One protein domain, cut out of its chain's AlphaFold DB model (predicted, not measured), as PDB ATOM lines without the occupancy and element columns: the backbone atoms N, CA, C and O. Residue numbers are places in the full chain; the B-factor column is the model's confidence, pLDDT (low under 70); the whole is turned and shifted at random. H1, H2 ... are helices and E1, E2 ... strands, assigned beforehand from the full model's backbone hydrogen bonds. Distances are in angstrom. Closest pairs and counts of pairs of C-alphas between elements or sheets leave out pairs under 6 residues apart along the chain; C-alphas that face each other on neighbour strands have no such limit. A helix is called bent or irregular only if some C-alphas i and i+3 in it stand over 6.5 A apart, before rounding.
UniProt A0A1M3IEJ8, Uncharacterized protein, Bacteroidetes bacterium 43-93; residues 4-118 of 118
ATOM      1  N   PHE A   4       1.144 -20.716 112.700       74.44
ATOM      2  CA  PHE A   4       0.691 -20.629 111.314       74.44
ATOM      3  C   PHE A   4       1.331 -19.469 110.537       74.44
ATOM      4  O   PHE A   4       1.731 -19.639 109.393       74.44
ATOM      5  N   THR A   5       1.495 -18.304 111.169       77.88
ATOM      6  CA  THR A   5       2.060 -17.110 110.524       77.88
ATOM      7  C   THR A   5       3.542 -17.297 110.199       77.88
ATOM      8  O   THR A   5       4.005 -16.854 109.154       77.88
ATOM      9  N   VAL A   6       4.276 -18.000 111.066       76.81
ATOM     10  CA  VAL A   6       5.702 -18.298 110.864       76.81
ATOM     11  C   VAL A   6       5.880 -19.288 109.713       76.81
ATOM     12  O   VAL A   6       6.713 -19.061 108.840       76.81
ATOM     13  N   ILE A   7       5.052 -20.336 109.661       80.44
ATOM     14  CA  ILE A   7       5.091 -21.351 108.596       80.44
ATOM     15  C   ILE A   7       4.760 -20.732 107.229       80.44
ATOM     16  O   ILE A   7       5.451 -21.015 106.251       80.44
ATOM     17  N   SER A   8       3.763 -19.844 107.154       75.69
ATOM     18  CA  SER A   8       3.419 -19.145 105.908       75.69
ATOM     19  C   SER A   8       4.562 -18.279 105.375       75.69
ATOM     20  O   SER A   8       4.825 -18.294 104.176       75.69
ATOM     21  N   ILE A   9       5.263 -17.548 106.247       81.56
ATOM     22  CA  ILE A   9       6.394 -16.694 105.844       81.56
ATOM     23  C   ILE A   9       7.569 -17.545 105.344       81.56
ATOM     24  O   ILE A   9       8.209 -17.191 104.357       81.56
ATOM     25  N   LEU A  10       7.822 -18.685 105.990       79.88
ATOM     26  CA  LEU A  10       8.887 -19.615 105.609       79.88
ATOM     27  C   LEU A  10       8.605 -20.273 104.249       79.88
ATOM     28  O   LEU A  10       9.494 -20.369 103.411       79.88
ATOM     29  N   LEU A  11       7.355 -20.660 103.988       85.56
ATOM     30  CA  LEU A  11       6.946 -21.163 102.673       85.56
ATOM     31  C   LEU A  11       7.059 -20.090 101.585       85.56
ATOM     32  O   LEU A  11       7.507 -20.388 100.480       85.56
ATOM     33  N   LEU A  12       6.698 -18.842 101.900       85.88
ATOM     34  CA  LEU A  12       6.804 -17.735 100.955       85.88
ATOM     35  C   LEU A  12       8.267 -17.437 100.597       85.88
ATOM     36  O   LEU A  12       8.574 -17.237  99.424       85.88
ATOM     37  N   SER A  13       9.185 -17.450 101.571       78.62
ATOM     38  CA  SER A  13      10.609 -17.199 101.301       78.62
ATOM     39  C   SER A  13      11.240 -18.300 100.449       78.62
ATOM     40  O   SER A  13      12.002 -18.002  99.529       78.62
ATOM     41  N   VAL A  14      10.872 -19.563 100.691       85.19
ATOM     42  CA  VAL A  14      11.324 -20.699  99.877       85.19
ATOM     43  C   VAL A  14      10.761 -20.608  98.460       85.19
ATOM     44  O   VAL A  14      11.512 -20.792  97.506       85.19
ATOM     45  N   ALA A  15       9.481 -20.260  98.300       82.81
ATOM     46  CA  ALA A  15       8.866 -20.089  96.983       82.81
ATOM     47  C   ALA A  15       9.515 -18.949  96.182       82.81
ATOM     48  O   ALA A  15       9.813 -19.123  95.002       82.81
ATOM     49  N   VAL A  16       9.795 -17.808  96.823       82.19
ATOM     50  CA  VAL A  16      10.487 -16.675  96.185       82.19
ATOM     51  C   VAL A  16      11.922 -17.047  95.813       82.19
ATOM     52  O   VAL A  16      12.351 -16.764  94.699       82.19
ATOM     53  N   SER A  17      12.653 -17.728  96.699       76.31
ATOM     54  CA  SER A  17      14.016 -18.194  96.417       76.31
ATOM     55  C   SER A  17      14.046 -19.187  95.253       76.31
ATOM     56  O   SER A  17      14.843 -19.031  94.332       76.31
ATOM     57  N   ALA A  18      13.126 -20.156  95.230       77.94
ATOM     58  CA  ALA A  18      13.006 -21.119  94.139       77.94
ATOM     59  C   ALA A  18      12.629 -20.446  92.810       77.94
ATOM     60  O   ALA A  18      13.193 -20.796  91.777       77.94
ATOM     61  N   ALA A  19      11.731 -19.457  92.831       77.25
ATOM     62  CA  ALA A  19      11.354 -18.696  91.641       77.25
ATOM     63  C   ALA A  19      12.517 -17.850  91.098       77.25
ATOM     64  O   ALA A  19      12.753 -17.852  89.892       77.25
ATOM     65  N   LEU A  20      13.271 -17.178  91.976       72.75
ATOM     66  CA  LEU A  20      14.464 -16.409  91.601       72.75
ATOM     67  C   LEU A  20      15.599 -17.306  91.105       72.75
ATOM     68  O   LEU A  20      16.316 -16.947  90.177       72.75
ATOM     69  N   HIS A  21      15.766 -18.479  91.712       70.38
ATOM     70  CA  HIS A  21      16.732 -19.461  91.251       70.38
ATOM     71  C   HIS A  21      16.321 -19.964  89.864       70.38
ATOM     72  O   HIS A  21      17.100 -19.870  88.925       70.38
ATOM     73  N   TYR A  22      15.079 -20.411  89.686       70.06
ATOM     74  CA  TYR A  22      14.600 -20.915  88.401       70.06
ATOM     75  C   TYR A  22      14.696 -19.873  87.277       70.06
ATOM     76  O   TYR A  22      15.196 -20.199  86.203       70.06
ATOM     77  N   SER A  23      14.299 -18.619  87.523       64.12
ATOM     78  CA  SER A  23      14.420 -17.560  86.512       64.12
ATOM     79  C   SER A  23      15.877 -17.287  86.136       64.12
ATOM     80  O   SER A  23      16.182 -17.121  84.956       64.12
ATOM     81  N   LYS A  24      16.796 -17.314  87.108       60.50
ATOM     82  CA  LYS A  24      18.229 -17.128  86.853       60.50
ATOM     83  C   LYS A  24      18.809 -18.234  85.962       60.50
ATOM     84  O   LYS A  24      19.614 -17.932  85.090       60.50
ATOM     85  N   TYR A  25      18.395 -19.489  86.150       57.25
ATOM     86  CA  TYR A  25      18.878 -20.610  85.330       57.25
ATOM     87  C   TYR A  25      18.200 -20.690  83.961       57.25
ATOM     88  O   TYR A  25      18.878 -20.996  82.986       57.25
ATOM     89  N   ALA A  26      16.908 -20.367  83.864       59.25
ATOM     90  CA  ALA A  26      16.210 -20.320  82.582       59.25
ATOM     91  C   ALA A  26      16.810 -19.257  81.644       59.25
ATOM     92  O   ALA A  26      16.970 -19.503  80.455       59.25
ATOM     93  N   HIS A  27      17.209 -18.100  82.180       57.66
ATOM     94  CA  HIS A  27      17.876 -17.060  81.390       57.66
ATOM     95  C   HIS A  27      19.346 -17.368  81.079       57.66
ATOM     96  O   HIS A  27      19.857 -16.904  80.066       57.66
ATOM     97  N   ALA A  28      20.025 -18.164  81.910       58.72
ATOM     98  CA  ALA A  28      21.424 -18.517  81.678       58.72
ATOM     99  C   ALA A  28      21.616 -19.363  80.407       58.72
ATOM    100  O   ALA A  28      22.606 -19.187  79.703       58.72
ATOM    101  N   GLU A  29      20.678 -20.263  80.100       59.81
ATOM    102  CA  GLU A  29      20.739 -21.096  78.892       59.81
ATOM    103  C   GLU A  29      20.562 -20.242  77.621       59.81
ATOM    104  O   GLU A  29      21.381 -20.324  76.704       59.81
ATOM    105  N   ASP A  30      19.595 -19.315  77.635       72.06
ATOM    106  CA  ASP A  30      19.376 -18.342  76.556       72.06
ATOM    107  C   ASP A  30      20.595 -17.425  76.334       72.06
ATOM    108  O   ASP A  30      20.957 -17.118  75.193       72.06
ATOM    109  N   GLU A  31      21.250 -16.980  77.411       70.94
ATOM    110  CA  GLU A  31      22.433 -16.118  77.332       70.94
ATOM    111  C   GLU A  31      23.648 -16.857  76.746       70.94
ATOM    112  O   GLU A  31      24.358 -16.294  75.908       70.94
ATOM    113  N   ILE A  32      23.880 -18.119  77.124       72.81
ATOM    114  CA  ILE A  32      24.996 -18.924  76.595       72.81
ATOM    115  C   ILE A  32      24.829 -19.166  75.091       72.81
ATOM    116  O   ILE A  32      25.788 -18.992  74.327       72.81
ATOM    117  N   ASP A  33      23.626 -19.528  74.648       79.12
ATOM    118  CA  ASP A  33      23.343 -19.751  73.229       79.12
ATOM    119  C   ASP A  33      23.473 -18.466  72.410       79.12
ATOM    120  O   ASP A  33      24.013 -18.479  71.294       79.12
ATOM    121  N   MET A  34      23.051 -17.339  72.983       79.81
ATOM    122  CA  MET A  34      23.210 -16.024  72.376       79.81
ATOM    123  C   MET A  34      24.693 -15.657  72.216       79.81
ATOM    124  O   MET A  34      25.122 -15.343  71.103       79.81
ATOM    125  N   VAL A  35      25.499 -15.804  73.273       79.94
ATOM    126  CA  VAL A  35      26.956 -15.573  73.238       79.94
ATOM    127  C   VAL A  35      27.628 -16.487  72.208       79.94
ATOM    128  O   VAL A  35      28.439 -16.028  71.402       79.94
ATOM    129  N   ASN A  36      27.273 -17.773  72.177       81.56
ATOM    130  CA  ASN A  36      27.795 -18.735  71.206       81.56
ATOM    131  C   ASN A  36      27.471 -18.320  69.767       81.56
ATOM    132  O   ASN A  36      28.352 -18.322  68.905       81.56
ATOM    133  N   SER A  37      26.228 -17.924  69.496       81.69
ATOM    134  CA  SER A  37      25.825 -17.435  68.176       81.69
ATOM    135  C   SER A  37      26.617 -16.193  67.763       81.69
ATOM    136  O   SER A  37      27.156 -16.153  66.654       81.69
ATOM    137  N   SER A  38      26.745 -15.218  68.663       82.69
ATOM    138  CA  SER A  38      27.462 -13.963  68.421       82.69
ATOM    139  C   SER A  38      28.951 -14.193  68.151       82.69
ATOM    140  O   SER A  38      29.511 -13.628  67.213       82.69
ATOM    141  N   LEU A  39      29.596 -15.076  68.915       81.81
ATOM    142  CA  LEU A  39      31.039 -15.322  68.838       81.81
ATOM    143  C   LEU A  39      31.465 -16.283  67.713       81.81
ATOM    144  O   LEU A  39      32.657 -16.390  67.422       81.81
ATOM    145  N   LYS A  40      30.540 -16.951  67.011       80.38
ATOM    146  CA  LYS A  40      30.887 -17.808  65.853       80.38
ATOM    147  C   LYS A  40      31.669 -17.056  64.772       80.38
ATOM    148  O   LYS A  40      32.601 -17.616  64.198       80.38
ATOM    149  N   GLY A  41      31.314 -15.793  64.523       74.62
ATOM    150  CA  GLY A  41      31.949 -14.942  63.511       74.62
ATOM    151  C   GLY A  41      33.352 -14.449  63.878       74.62
ATOM    152  O   GLY A  41      34.091 -14.041  62.990       74.62
ATOM    153  N   ALA A  42      33.737 -14.524  65.155       78.56
ATOM    154  CA  ALA A  42      35.042 -14.087  65.650       78.56
ATOM    155  C   ALA A  42      36.175 -15.079  65.334       78.56
ATOM    156  O   ALA A  42      37.333 -14.684  65.220       78.56
ATOM    157  N   ARG A  43      35.858 -16.369  65.166       74.06
ATOM    158  CA  ARG A  43      36.851 -17.450  65.022       74.06
ATOM    159  C   ARG A  43      37.896 -17.240  63.914       74.06
ATOM    160  O   ARG A  43      39.058 -17.511  64.188       74.06
ATOM    161  N   PRO A  44      37.557 -16.750  62.703       74.38
ATOM    162  CA  PRO A  44      38.547 -16.544  61.639       74.38
ATOM    163  C   PRO A  44      39.602 -15.477  61.963       74.38
ATOM    164  O   PRO A  44      40.671 -15.465  61.358       74.38
ATOM    165  N   PHE A  45      39.298 -14.577  62.899       72.25
ATOM    166  CA  PHE A  45      40.167 -13.475  63.308       72.25
ATOM    167  C   PHE A  45      41.103 -13.858  64.459       72.25
ATOM    168  O   PHE A  45      42.093 -13.172  64.707       72.25
ATOM    169  N   ILE A  46      40.802 -14.962  65.145       73.62
ATOM    170  CA  ILE A  46      41.581 -15.490  66.261       73.62
ATOM    171  C   ILE A  46      42.557 -16.511  65.691       73.62
ATOM    172  O   ILE A  46      42.178 -17.592  65.237       73.62
ATOM    173  N   ARG A  47      43.838 -16.147  65.683       69.38
ATOM    174  CA  ARG A  47      44.887 -17.045  65.204       69.38
ATOM    175  C   ARG A  47      45.077 -18.197  66.198       69.38
ATOM    176  O   ARG A  47      44.954 -17.992  67.406       69.38
ATOM    177  N   PRO A  48      45.430 -19.405  65.731       64.38
ATOM    178  CA  PRO A  48      45.949 -20.436  66.622       64.38
ATOM    179  C   PRO A  48      47.096 -19.860  67.470       64.38
ATOM    180  O   PRO A  48      47.927 -19.127  66.939       64.38
ATOM    181  N   ASN A  49      47.123 -20.179  68.767       63.09
ATOM    182  CA  ASN A  49      48.081 -19.669  69.766       63.09
ATOM    183  C   ASN A  49      47.962 -18.182  70.155       63.09
ATOM    184  O   ASN A  49      48.792 -17.698  70.922       63.09
ATOM    185  N   SER A  50      46.938 -17.446  69.708       66.38
ATOM    186  CA  SER A  50      46.737 -16.069  70.182       66.38
ATOM    187  C   SER A  50      46.340 -16.044  71.661       66.38
ATOM    188  O   SER A  50      45.408 -16.751  72.066       66.38
ATOM    189  N   ARG A  51      46.963 -15.176  72.464       70.94
ATOM    190  CA  ARG A  51      46.457 -14.856  73.803       70.94
ATOM    191  C   ARG A  51      45.247 -13.930  73.686       70.94
ATOM    192  O   ARG A  51      45.332 -12.862  73.086       70.94
ATOM    193  N   LEU A  52      44.126 -14.364  74.260       74.81
ATOM    194  CA  LEU A  52      42.886 -13.594  74.332       74.81
ATOM    195  C   LEU A  52      42.753 -12.962  75.714       74.81
ATOM    196  O   LEU A  52      42.564 -13.668  76.712       74.81
ATOM    197  N   GLN A  53      42.817 -11.634  75.762       78.19
ATOM    198  CA  GLN A  53      42.427 -10.866  76.941       78.19
ATOM    199  C   GLN A  53      40.923 -10.575  76.887       78.19
ATOM    200  O   GLN A  53      40.382 -10.302  75.820       78.19
ATOM    201  N   PHE A  54      40.246 -10.617  78.033       80.69
ATOM    202  CA  PHE A  54      38.828 -10.276  78.146       80.69
ATOM    203  C   PHE A  54      38.679  -8.953  78.892       80.69
ATOM    204  O   PHE A  54      39.365  -8.718  79.887       80.69
ATOM    205  N   SER A  55      37.796  -8.086  78.404       80.81
ATOM    206  CA  SER A  55      37.472  -6.809  79.042       80.81
ATOM    207  C   SER A  55      35.966  -6.574  79.004       80.81
ATOM    208  O   SER A  55      35.348  -6.716  77.950       80.81
ATOM    209  N   GLY A  56      35.376  -6.207  80.136       77.94
ATOM    210  CA  GLY A  56      33.933  -6.022  80.283       77.94
ATOM    211  C   GLY A  56      33.560  -5.633  81.708       77.94
ATOM    212  O   GLY A  56      34.443  -5.360  82.524       77.94
ATOM    213  N   GLU A  57      32.263  -5.583  82.002       76.25
ATOM    214  CA  GLU A  57      31.759  -5.224  83.327       76.25
ATOM    215  C   GLU A  57      32.043  -6.319  84.381       76.25
ATOM    216  O   GLU A  57      31.820  -7.507  84.138       76.25
ATOM    217  N   GLU A  58      32.497  -5.922  85.583       68.69
ATOM    218  CA  GLU A  58      32.863  -6.844  86.683       68.69
ATOM    219  C   GLU A  58      31.718  -7.781  87.100       68.69
ATOM    220  O   GLU A  58      31.953  -8.911  87.528       68.69
ATOM    221  N   GLU A  59      30.469  -7.346  86.937       66.31
ATOM    222  CA  GLU A  59      29.280  -8.111  87.327       66.31
ATOM    223  C   GLU A  59      29.044  -9.361  86.465       66.31
ATOM    224  O   GLU A  59      28.224 -10.201  86.830       66.31
ATOM    225  N   ARG A  60      29.746  -9.511  85.330       69.56
ATOM    226  CA  ARG A  60      29.528 -10.599  84.362       69.56
ATOM    227  C   ARG A  60      30.798 -11.355  83.975       69.56
ATOM    228  O   ARG A  60      30.898 -11.892  82.874       69.56
ATOM    229  N   MET A  61      31.741 -11.487  84.909       70.88
ATOM    230  CA  MET A  61      32.971 -12.283  84.727       70.88
ATOM    231  C   MET A  61      32.703 -13.740  84.294       70.88
ATOM    232  O   MET A  61      33.525 -14.355  83.618       70.88
ATOM    233  N   GLU A  62      31.533 -14.286  84.632       73.75
ATOM    234  CA  GLU A  62      31.051 -15.595  84.170       73.75
ATOM    235  C   GLU A  62      30.980 -15.719  82.637       73.75
ATOM    236  O   GLU A  62      31.311 -16.774  82.090       73.75
ATOM    237  N   LEU A  63      30.661 -14.635  81.921       75.56
ATOM    238  CA  LEU A  63      30.636 -14.606  80.455       75.56
ATOM    239  C   LEU A  63      32.028 -14.801  79.849       75.56
ATOM    240  O   LEU A  63      32.151 -15.329  78.743       75.56
ATOM    241  N   PHE A  64      33.091 -14.425  80.565       80.56
ATOM    242  CA  PHE A  64      34.458 -14.586  80.071       80.56
ATOM    243  C   PHE A  64      34.870 -16.053  80.044       80.56
ATOM    244  O   PHE A  64      35.560 -16.474  79.118       80.56
ATOM    245  N   ALA A  65      34.416 -16.852  81.014       76.75
ATOM    246  CA  ALA A  65      34.663 -18.291  81.018       76.75
ATOM    247  C   ALA A  65      34.004 -18.967  79.804       76.75
ATOM    248  O   ALA A  65      34.649 -19.755  79.108       76.75
ATOM    249  N   TRP A  66      32.759 -18.593  79.498       77.75
ATOM    250  CA  TRP A  66      32.039 -19.085  78.321       77.75
ATOM    251  C   TRP A  66      32.689 -18.640  77.016       77.75
ATOM    252  O   TRP A  66      32.983 -19.473  76.159       77.75
ATOM    253  N   ALA A  67      32.985 -17.348  76.877       79.94
ATOM    254  CA  ALA A  67      33.652 -16.814  75.696       79.94
ATOM    255  C   ALA A  67      35.019 -17.480  75.475       79.94
ATOM    256  O   ALA A  67      35.349 -17.852  74.350       79.94
ATOM    257  N   ARG A  68      35.782 -17.722  76.547       78.50
ATOM    258  CA  ARG A  68      37.054 -18.451  76.491       78.50
ATOM    259  C   ARG A  68      36.879 -19.896  76.047       78.50
ATOM    260  O   ARG A  68      37.670 -20.354  75.231       78.50
ATOM    261  N   TYR A  69      35.870 -20.603  76.547       77.06
ATOM    262  CA  TYR A  69      35.580 -21.970  76.112       77.06
ATOM    263  C   TYR A  69      35.206 -22.028  74.621       77.06
ATOM    264  O   TYR A  69      35.702 -22.876  73.882       77.06
ATOM    265  N   LEU A  70      34.378 -21.091  74.158       77.19
ATOM    266  CA  LEU A  70      33.879 -21.038  72.780       77.19
ATOM    267  C   LEU A  70      34.937 -20.644  71.744       77.19
ATOM    268  O   LEU A  70      34.856 -21.073  70.583       77.19
ATOM    269  N   LEU A  71      35.878 -19.794  72.159       76.06
ATOM    270  CA  LEU A  71      36.917 -19.196  71.323       76.06
ATOM    271  C   LEU A  71      38.305 -19.792  71.558       76.06
ATOM    272  O   LEU A  71      39.260 -19.294  70.966       76.06
ATOM    273  N   ALA A  72      38.426 -20.809  72.419       66.44
ATOM    274  CA  ALA A  72      39.697 -21.428  72.770       66.44
ATOM    275  C   ALA A  72      40.524 -21.695  71.496       66.44
ATOM    276  O   ALA A  72      40.082 -22.475  70.643       66.44
ATOM    277  N   PRO A  73      41.692 -21.040  71.327       60.03
ATOM    278  CA  PRO A  73      42.551 -21.298  70.184       60.03
ATOM    279  C   PRO A  73      42.935 -22.778  70.203       60.03
ATOM    280  O   PRO A  73      43.228 -23.335  71.257       60.03
ATOM    281  N   ALA A  74      42.922 -23.427  69.041       53.31
ATOM    282  CA  ALA A  74      43.005 -24.882  68.944       53.31
ATOM    283  C   ALA A  74      44.355 -25.511  69.372       53.31
ATOM    284  O   ALA A  74      44.519 -26.715  69.199       53.31
ATOM    285  N   VAL A  75      45.322 -24.763  69.917       45.62
ATOM    286  CA  VAL A  75      46.637 -25.293  70.321       45.62
ATOM    287  C   VAL A  75      47.144 -24.569  71.582       45.62
ATOM    288  O   VAL A  75      46.983 -23.360  71.724       45.62
ATOM    289  N   LEU A  76      47.703 -25.349  72.518       43.06
ATOM    290  CA  LEU A  76      48.159 -24.962  73.866       43.06
ATOM    291  C   LEU A  76      49.596 -24.402  73.900       43.06
ATOM    292  O   LEU A  76      50.179 -24.305  74.980       43.06
ATOM    293  N   GLU A  77      50.207 -24.091  72.755       43.69
ATOM    294  CA  GLU A  77      51.590 -23.614  72.752       43.69
ATOM    295  C   GLU A  77      51.653 -22.128  73.102       43.69
ATOM    296  O   GLU A  77      51.004 -21.271  72.500       43.69
ATOM    297  N   GLU A  78      52.436 -21.843  74.136       39.53
ATOM    298  CA  GLU A  78      52.546 -20.540  74.763       39.53
ATOM    299  C   GLU A  78      53.347 -19.578  73.871       39.53
ATOM    300  O   GLU A  78      54.572 -19.518  73.934       39.53
ATOM    301  N   GLN A  79      52.661 -18.790  73.042       45.03
ATOM    302  CA  GLN A  79      53.253 -17.573  72.482       45.03
ATOM    303  C   GLN A  79      53.292 -16.483  73.553       45.03
ATOM    304  O   GLN A  79      52.339 -16.317  74.311       45.03
ATOM    305  N   THR A  80      54.396 -15.746  73.643       44.31
ATOM    306  CA  THR A  80      54.591 -14.606  74.545       44.31
ATOM    307  C   THR A  80      54.118 -13.309  73.881       44.31
ATOM    308  O   THR A  80      54.797 -12.783  73.009       44.31
ATOM    309  N   GLY A  81      52.968 -12.782  74.320       52.16
ATOM    310  CA  GLY A  81      52.396 -11.502  73.869       52.16
ATOM    311  C   GLY A  81      50.866 -11.551  73.776       52.16
ATOM    312  O   GLY A  81      50.317 -12.532  73.280       52.16
ATOM    313  N   ASP A  82      50.172 -10.541  74.310       57.03
ATOM    314  CA  ASP A  82      48.718 -10.402  74.149       57.03
ATOM    315  C   ASP A  82      48.418  -9.678  72.829       57.03
ATOM    316  O   ASP A  82      48.451  -8.453  72.774       57.03
ATOM    317  N   ASP A  83      48.117 -10.434  71.769       67.81
ATOM    318  CA  ASP A  83      47.873  -9.874  70.429       67.81
ATOM    319  C   ASP A  83      46.416  -9.433  70.220       67.81
ATOM    320  O   ASP A  83      46.103  -8.709  69.273       67.81
ATOM    321  N   THR A  84      45.465  -9.916  71.030       74.44
ATOM    322  CA  THR A  84      44.037  -9.663  70.786       74.44
ATOM    323  C   THR A  84      43.213  -9.602  72.073       74.44
ATOM    324  O   THR A  84      43.286 -10.469  72.940       74.44
ATOM    325  N   THR A  85      42.382  -8.569  72.199       82.00
ATOM    326  CA  THR A  85      41.439  -8.368  73.305       82.00
ATOM    327  C   THR A  85      40.007  -8.537  72.810       82.00
ATOM    328  O   THR A  85      39.587  -7.841  71.886       82.00
ATOM    329  N   LEU A  86      39.243  -9.428  73.444       83.38
ATOM    330  CA  LEU A  86      37.794  -9.504  73.300       83.38
ATOM    331  C   LEU A  86      37.136  -8.602  74.349       83.38
ATOM    332  O   LEU A  86      37.160  -8.895  75.546       83.38
ATOM    333  N   SER A  87      36.522  -7.515  73.896       83.38
ATOM    334  CA  SER A  87      35.668  -6.681  74.733       83.38
ATOM    335  C   SER A  87      34.218  -7.152  74.642       83.38
ATOM    336  O   SER A  87      33.696  -7.303  73.538       83.38
ATOM    337  N   ILE A  88      33.586  -7.379  75.792       83.19
ATOM    338  CA  ILE A  88      32.163  -7.697  75.937       83.19
ATOM    339  C   ILE A  88      31.574  -6.616  76.839       83.19
ATOM    340  O   ILE A  88      31.977  -6.521  77.996       83.19
ATOM    341  N   LYS A  89      30.677  -5.780  76.313       83.19
ATOM    342  CA  LYS A  89      30.054  -4.673  77.062       83.19
ATOM    343  C   LYS A  89      28.553  -4.654  76.861       83.19
ATOM    344  O   LYS A  89      28.091  -5.042  75.789       83.19
ATOM    345  N   TYR A  90      27.783  -4.156  77.824       81.25
ATOM    346  CA  TYR A  90      26.359  -3.923  77.580       81.25
ATOM    347  C   TYR A  90      26.150  -2.859  76.498       81.25
ATOM    348  O   TYR A  90      26.860  -1.854  76.428       81.25
ATOM    349  N   LEU A  91      25.116  -3.043  75.676       80.19
ATOM    350  CA  LEU A  91      24.758  -2.093  74.616       80.19
ATOM    351  C   LEU A  91      24.450  -0.680  75.125       80.19
ATOM    352  O   LEU A  91      24.598   0.284  74.378       80.19
ATOM    353  N   ASN A  92      24.009  -0.564  76.379       73.69
ATOM    354  CA  ASN A  92      23.614   0.703  76.990       73.69
ATOM    355  C   ASN A  92      24.754   1.379  77.777       73.69
ATOM    356  O   ASN A  92      24.552   2.435  78.377       73.69
ATOM    357  N   THR A  93      25.950   0.782  77.803       70.25
ATOM    358  CA  THR A  93      27.109   1.368  78.482       70.25
ATOM    359  C   THR A  93      27.710   2.463  77.596       70.25
ATOM    360  O   THR A  93      28.161   2.200  76.485       70.25
ATOM    361  N   ALA A  94      27.734   3.707  78.087       57.72
ATOM    362  CA  ALA A  94      28.213   4.873  77.331       57.72
ATOM    363  C   ALA A  94      29.731   4.861  77.047       57.72
ATOM    364  O   ALA A  94      30.197   5.540  76.135       57.72
ATOM    365  N   ASN A  95      30.504   4.080  77.807       59.66
ATOM    366  CA  ASN A  95      31.958   4.023  77.683       59.66
ATOM    367  C   ASN A  95      32.385   2.931  76.708       59.66
ATOM    368  O   ASN A  95      32.720   1.806  77.091       59.66
ATOM    369  N   ASP A  96      32.448   3.300  75.435       64.19
ATOM    370  CA  ASP A  96      33.046   2.485  74.381       64.19
ATOM    371  C   ASP A  96      34.563   2.728  74.257       64.19
ATOM    372  O   ASP A  96      35.112   2.808  73.161       64.19
ATOM    373  N   ASP A  97      35.253   2.867  75.396       59.31
ATOM    374  CA  ASP A  97      36.712   2.970  75.418       59.31
ATOM    375  C   ASP A  97      37.299   1.668  74.879       59.31
ATOM    376  O   ASP A  97      37.312   0.630  75.549       59.31
ATOM    377  N   THR A  98      37.727   1.726  73.624       65.19
ATOM    378  CA  THR A  98      38.438   0.664  72.929       65.19
ATOM    379  C   THR A  98      39.747   1.244  72.415       65.19
ATOM    380  O   THR A  98      39.807   1.927  71.401       65.19
ATOM    381  N   THR A  99      40.819   1.021  73.174       65.19
ATOM    382  CA  THR A  99      42.177   1.406  72.778       65.19
ATOM    383  C   THR A  99      42.768   0.302  71.896       65.19
ATOM    384  O   THR A  99      43.119  -0.762  72.411       65.19
ATOM    385  N   GLY A 100      42.854   0.541  70.584       71.56
ATOM    386  CA  GLY A 100      43.434  -0.382  69.593       71.56
ATOM    387  C   GLY A 100      42.661  -0.406  68.268       71.56
ATOM    388  O   GLY A 100      41.714   0.359  68.082       71.56
ATOM    389  N   HIS A 101      43.053  -1.284  67.339       81.38
ATOM    390  CA  HIS A 101      42.339  -1.472  66.070       81.38
ATOM    391  C   HIS A 101      41.267  -2.557  66.222       81.38
ATOM    392  O   HIS A 101      41.580  -3.720  66.473       81.38
ATOM    393  N   VAL A 102      39.998  -2.197  66.010       84.44
ATOM    394  CA  VAL A 102      38.885  -3.160  65.963       84.44
ATOM    395  C   VAL A 102      38.952  -3.945  64.655       84.44
ATOM    396  O   VAL A 102      38.843  -3.354  63.583       84.44
ATOM    397  N   ILE A 103      39.159  -5.258  64.734       82.69
ATOM    398  CA  ILE A 103      39.235  -6.146  63.559       82.69
ATOM    399  C   ILE A 103      37.931  -6.908  63.315       82.69
ATOM    400  O   ILE A 103      37.705  -7.419  62.221       82.69
ATOM    401  N   TRP A 104      37.070  -6.978  64.331       84.19
ATOM    402  CA  TRP A 104      35.746  -7.577  64.243       84.19
ATOM    403  C   TRP A 104      34.836  -7.003  65.328       84.19
ATOM    404  O   TRP A 104      35.270  -6.781  66.459       84.19
ATOM    405  N   GLU A 105      33.573  -6.784  64.979       87.50
ATOM    406  CA  GLU A 105      32.553  -6.248  65.873       87.50
ATOM    407  C   GLU A 105      31.197  -6.887  65.564       87.50
ATOM    408  O   GLU A 105      30.834  -7.067  64.400       87.50
ATOM    409  N   THR A 106      30.448  -7.223  66.611       86.62
ATOM    410  CA  THR A 106      29.043  -7.631  66.505       86.62
ATOM    411  C   THR A 106      28.278  -7.243  67.771       86.62
ATOM    412  O   THR A 106      28.870  -6.861  68.781       86.62
ATOM    413  N   SER A 107      26.956  -7.362  67.745       86.38
ATOM    414  CA  SER A 107      26.104  -7.147  68.915       86.38
ATOM    415  C   SER A 107      24.939  -8.127  68.938       86.38
ATOM    416  O   SER A 107      24.428  -8.501  67.882       86.38
ATOM    417  N   ASP A 108      24.482  -8.481  70.134       84.12
ATOM    418  CA  ASP A 108      23.212  -9.173  70.352       84.12
ATOM    419  C   ASP A 108      22.181  -8.261  71.035       84.12
ATOM    420  O   ASP A 108      22.205  -7.049  70.839       84.12
ATOM    421  N   LYS A 109      21.213  -8.826  71.767       81.56
ATOM    422  CA  LYS A 109      20.161  -8.059  72.450       81.56
ATOM    423  C   LYS A 109      20.659  -7.307  73.686       81.56
ATOM    424  O   LYS A 109      20.041  -6.315  74.067       81.56
ATOM    425  N   LEU A 110      21.714  -7.794  74.332       81.50
ATOM    426  CA  LEU A 110      22.214  -7.298  75.615       81.50
ATOM    427  C   LEU A 110      23.632  -6.738  75.491       81.50
ATOM    428  O   LEU A 110      23.946  -5.727  76.122       81.50
ATOM    429  N   TYR A 111      24.462  -7.356  74.654       84.38
ATOM    430  CA  TYR A 111      25.899  -7.154  74.614       84.38
ATOM    431  C   TYR A 111      26.403  -6.719  73.238       84.38
ATOM    432  O   TYR A 111      25.888  -7.095  72.184       84.38
ATOM    433  N   ARG A 112      27.481  -5.942  73.262       86.62
ATOM    434  CA  ARG A 112      28.354  -5.642  72.132       86.62
ATOM    435  C   ARG A 112      29.670  -6.384  72.333       86.62
ATOM    436  O   ARG A 112      30.247  -6.348  73.420       86.62
ATOM    437  N   TYR A 113      30.150  -7.008  71.266       86.12
ATOM    438  CA  TYR A 113      31.390  -7.768  71.225       86.12
ATOM    439  C   TYR A 113      32.358  -7.113  70.249       86.12
ATOM    440  O   TYR A 113      31.993  -6.847  69.103       86.12
ATOM    441  N   LYS A 114      33.601  -6.900  70.675       86.81
ATOM    442  CA  LYS A 114      34.668  -6.360  69.824       86.81
ATOM    443  C   LYS A 114      35.945  -7.160  69.989       86.81
ATOM    444  O   LYS A 114      36.389  -7.370  71.113       86.81
ATOM    445  N   LEU A 115      36.561  -7.549  68.880       82.62
ATOM    446  CA  LEU A 115      37.940  -8.034  68.851       82.62
ATOM    447  C   LEU A 115      38.860  -6.882  68.473       82.62
ATOM    448  O   LEU A 115      38.700  -6.262  67.419       82.62
ATOM    449  N   ILE A 116      39.824  -6.613  69.343       84.44
ATOM    450  CA  ILE A 116      40.731  -5.474  69.258       84.44
ATOM    451  C   ILE A 116      42.153  -6.009  69.219       84.44
ATOM    452  O   ILE A 116      42.539  -6.774  70.099       84.44
ATOM    453  N   VAL A 117      42.933  -5.590  68.231       78.25
ATOM    454  CA  VAL A 117      44.373  -5.862  68.161       78.25
ATOM    455  C   VAL A 117      45.118  -4.637  68.683       78.25
ATOM    456  O   VAL A 117      44.733  -3.502  68.372       78.25
ATOM    457  N   ARG A 118      46.141  -4.872  69.508       68.00
ATOM    458  CA  ARG A 118      47.051  -3.841  70.022       68.00
ATOM    459  C   ARG A 118      48.396  -3.899  69.320       68.00
ATOM    460  O   ARG A 118      48.808  -5.014  68.943       68.00
TER     461      ARG A 118
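Overview. This is residues 4 to 118 of the 118 residues of an uncharacterized protein of Bacteroidetes bacterium 43-93 (UniProt A0A1M3IEJ8). A long helix, H1, sticks far out with residues 4 to 30; its other end packs with the shorter H2 over one face of a small, strongly twisted four-stranded sheet, in two layers. The 115 printed residues run H1, E1, H2, E2, E3, E4; the sheet's order is E1 E2 E4 E3, mixed, and the class is mixed, helices and strands. The whole is loose, with a radius of gyration of the C-alphas of 18.8 A and spans of 65 by 34 by 23 A.

Arrangement. Start with H1, residues 4 to 45, which has a kink of 34 degrees near residue 39 and is irregular, C-alphas 41 and 44 being 7.0 A apart. It is on the sheet at a height of 9.2 A, over E3, residues 101 to 107, and E4, residues 111 to 117; its closest C-alphas to E3 are Ala 42 and Trp 104, 6.7 A. H2, residues 58 to 71, irregular with C-alphas 59 and 62 8.3 A apart, is on the same face at 8.7 A, over E1, residues 52 to 55, and only just over E2, residues 84 to 90, on which 3 of its C-alphas fall. H1 touches H2 with residues 32 to 43 alone, closest at C-alphas 43 and 71, 6.5 A, at a steep tilt of 45 degrees. E1, H2 and E2 form a strand-helix-strand unit, two parallel neighbour strands joined through a helix, with a left-handed crossover; see N 53 and O 84, 3.1 A. E2 and E4 are antiparallel, N 87 and O 114 at 2.8 A; E3 and E4 are a hairpin, N 103 and O 115 at 2.9 A. Of the O i to N i+4 pairs, 32 of 38 in H1 and 6 of 10 in H2 are within hydrogen-bond range.

Along the chain. Find C-alpha 4 at (0.691, -20.629, 111.314); H1 runs 62.6 A from there. H2 spans 20.1 A, E2 19.8 A, and E4 ends at C-alpha 117, (44.373, -5.862, 68.161).

Size, cuts and confidence. The printed part has no cut; the link from H2 to E2 is long, and its residues 72 to 83 are under pLDDT 70.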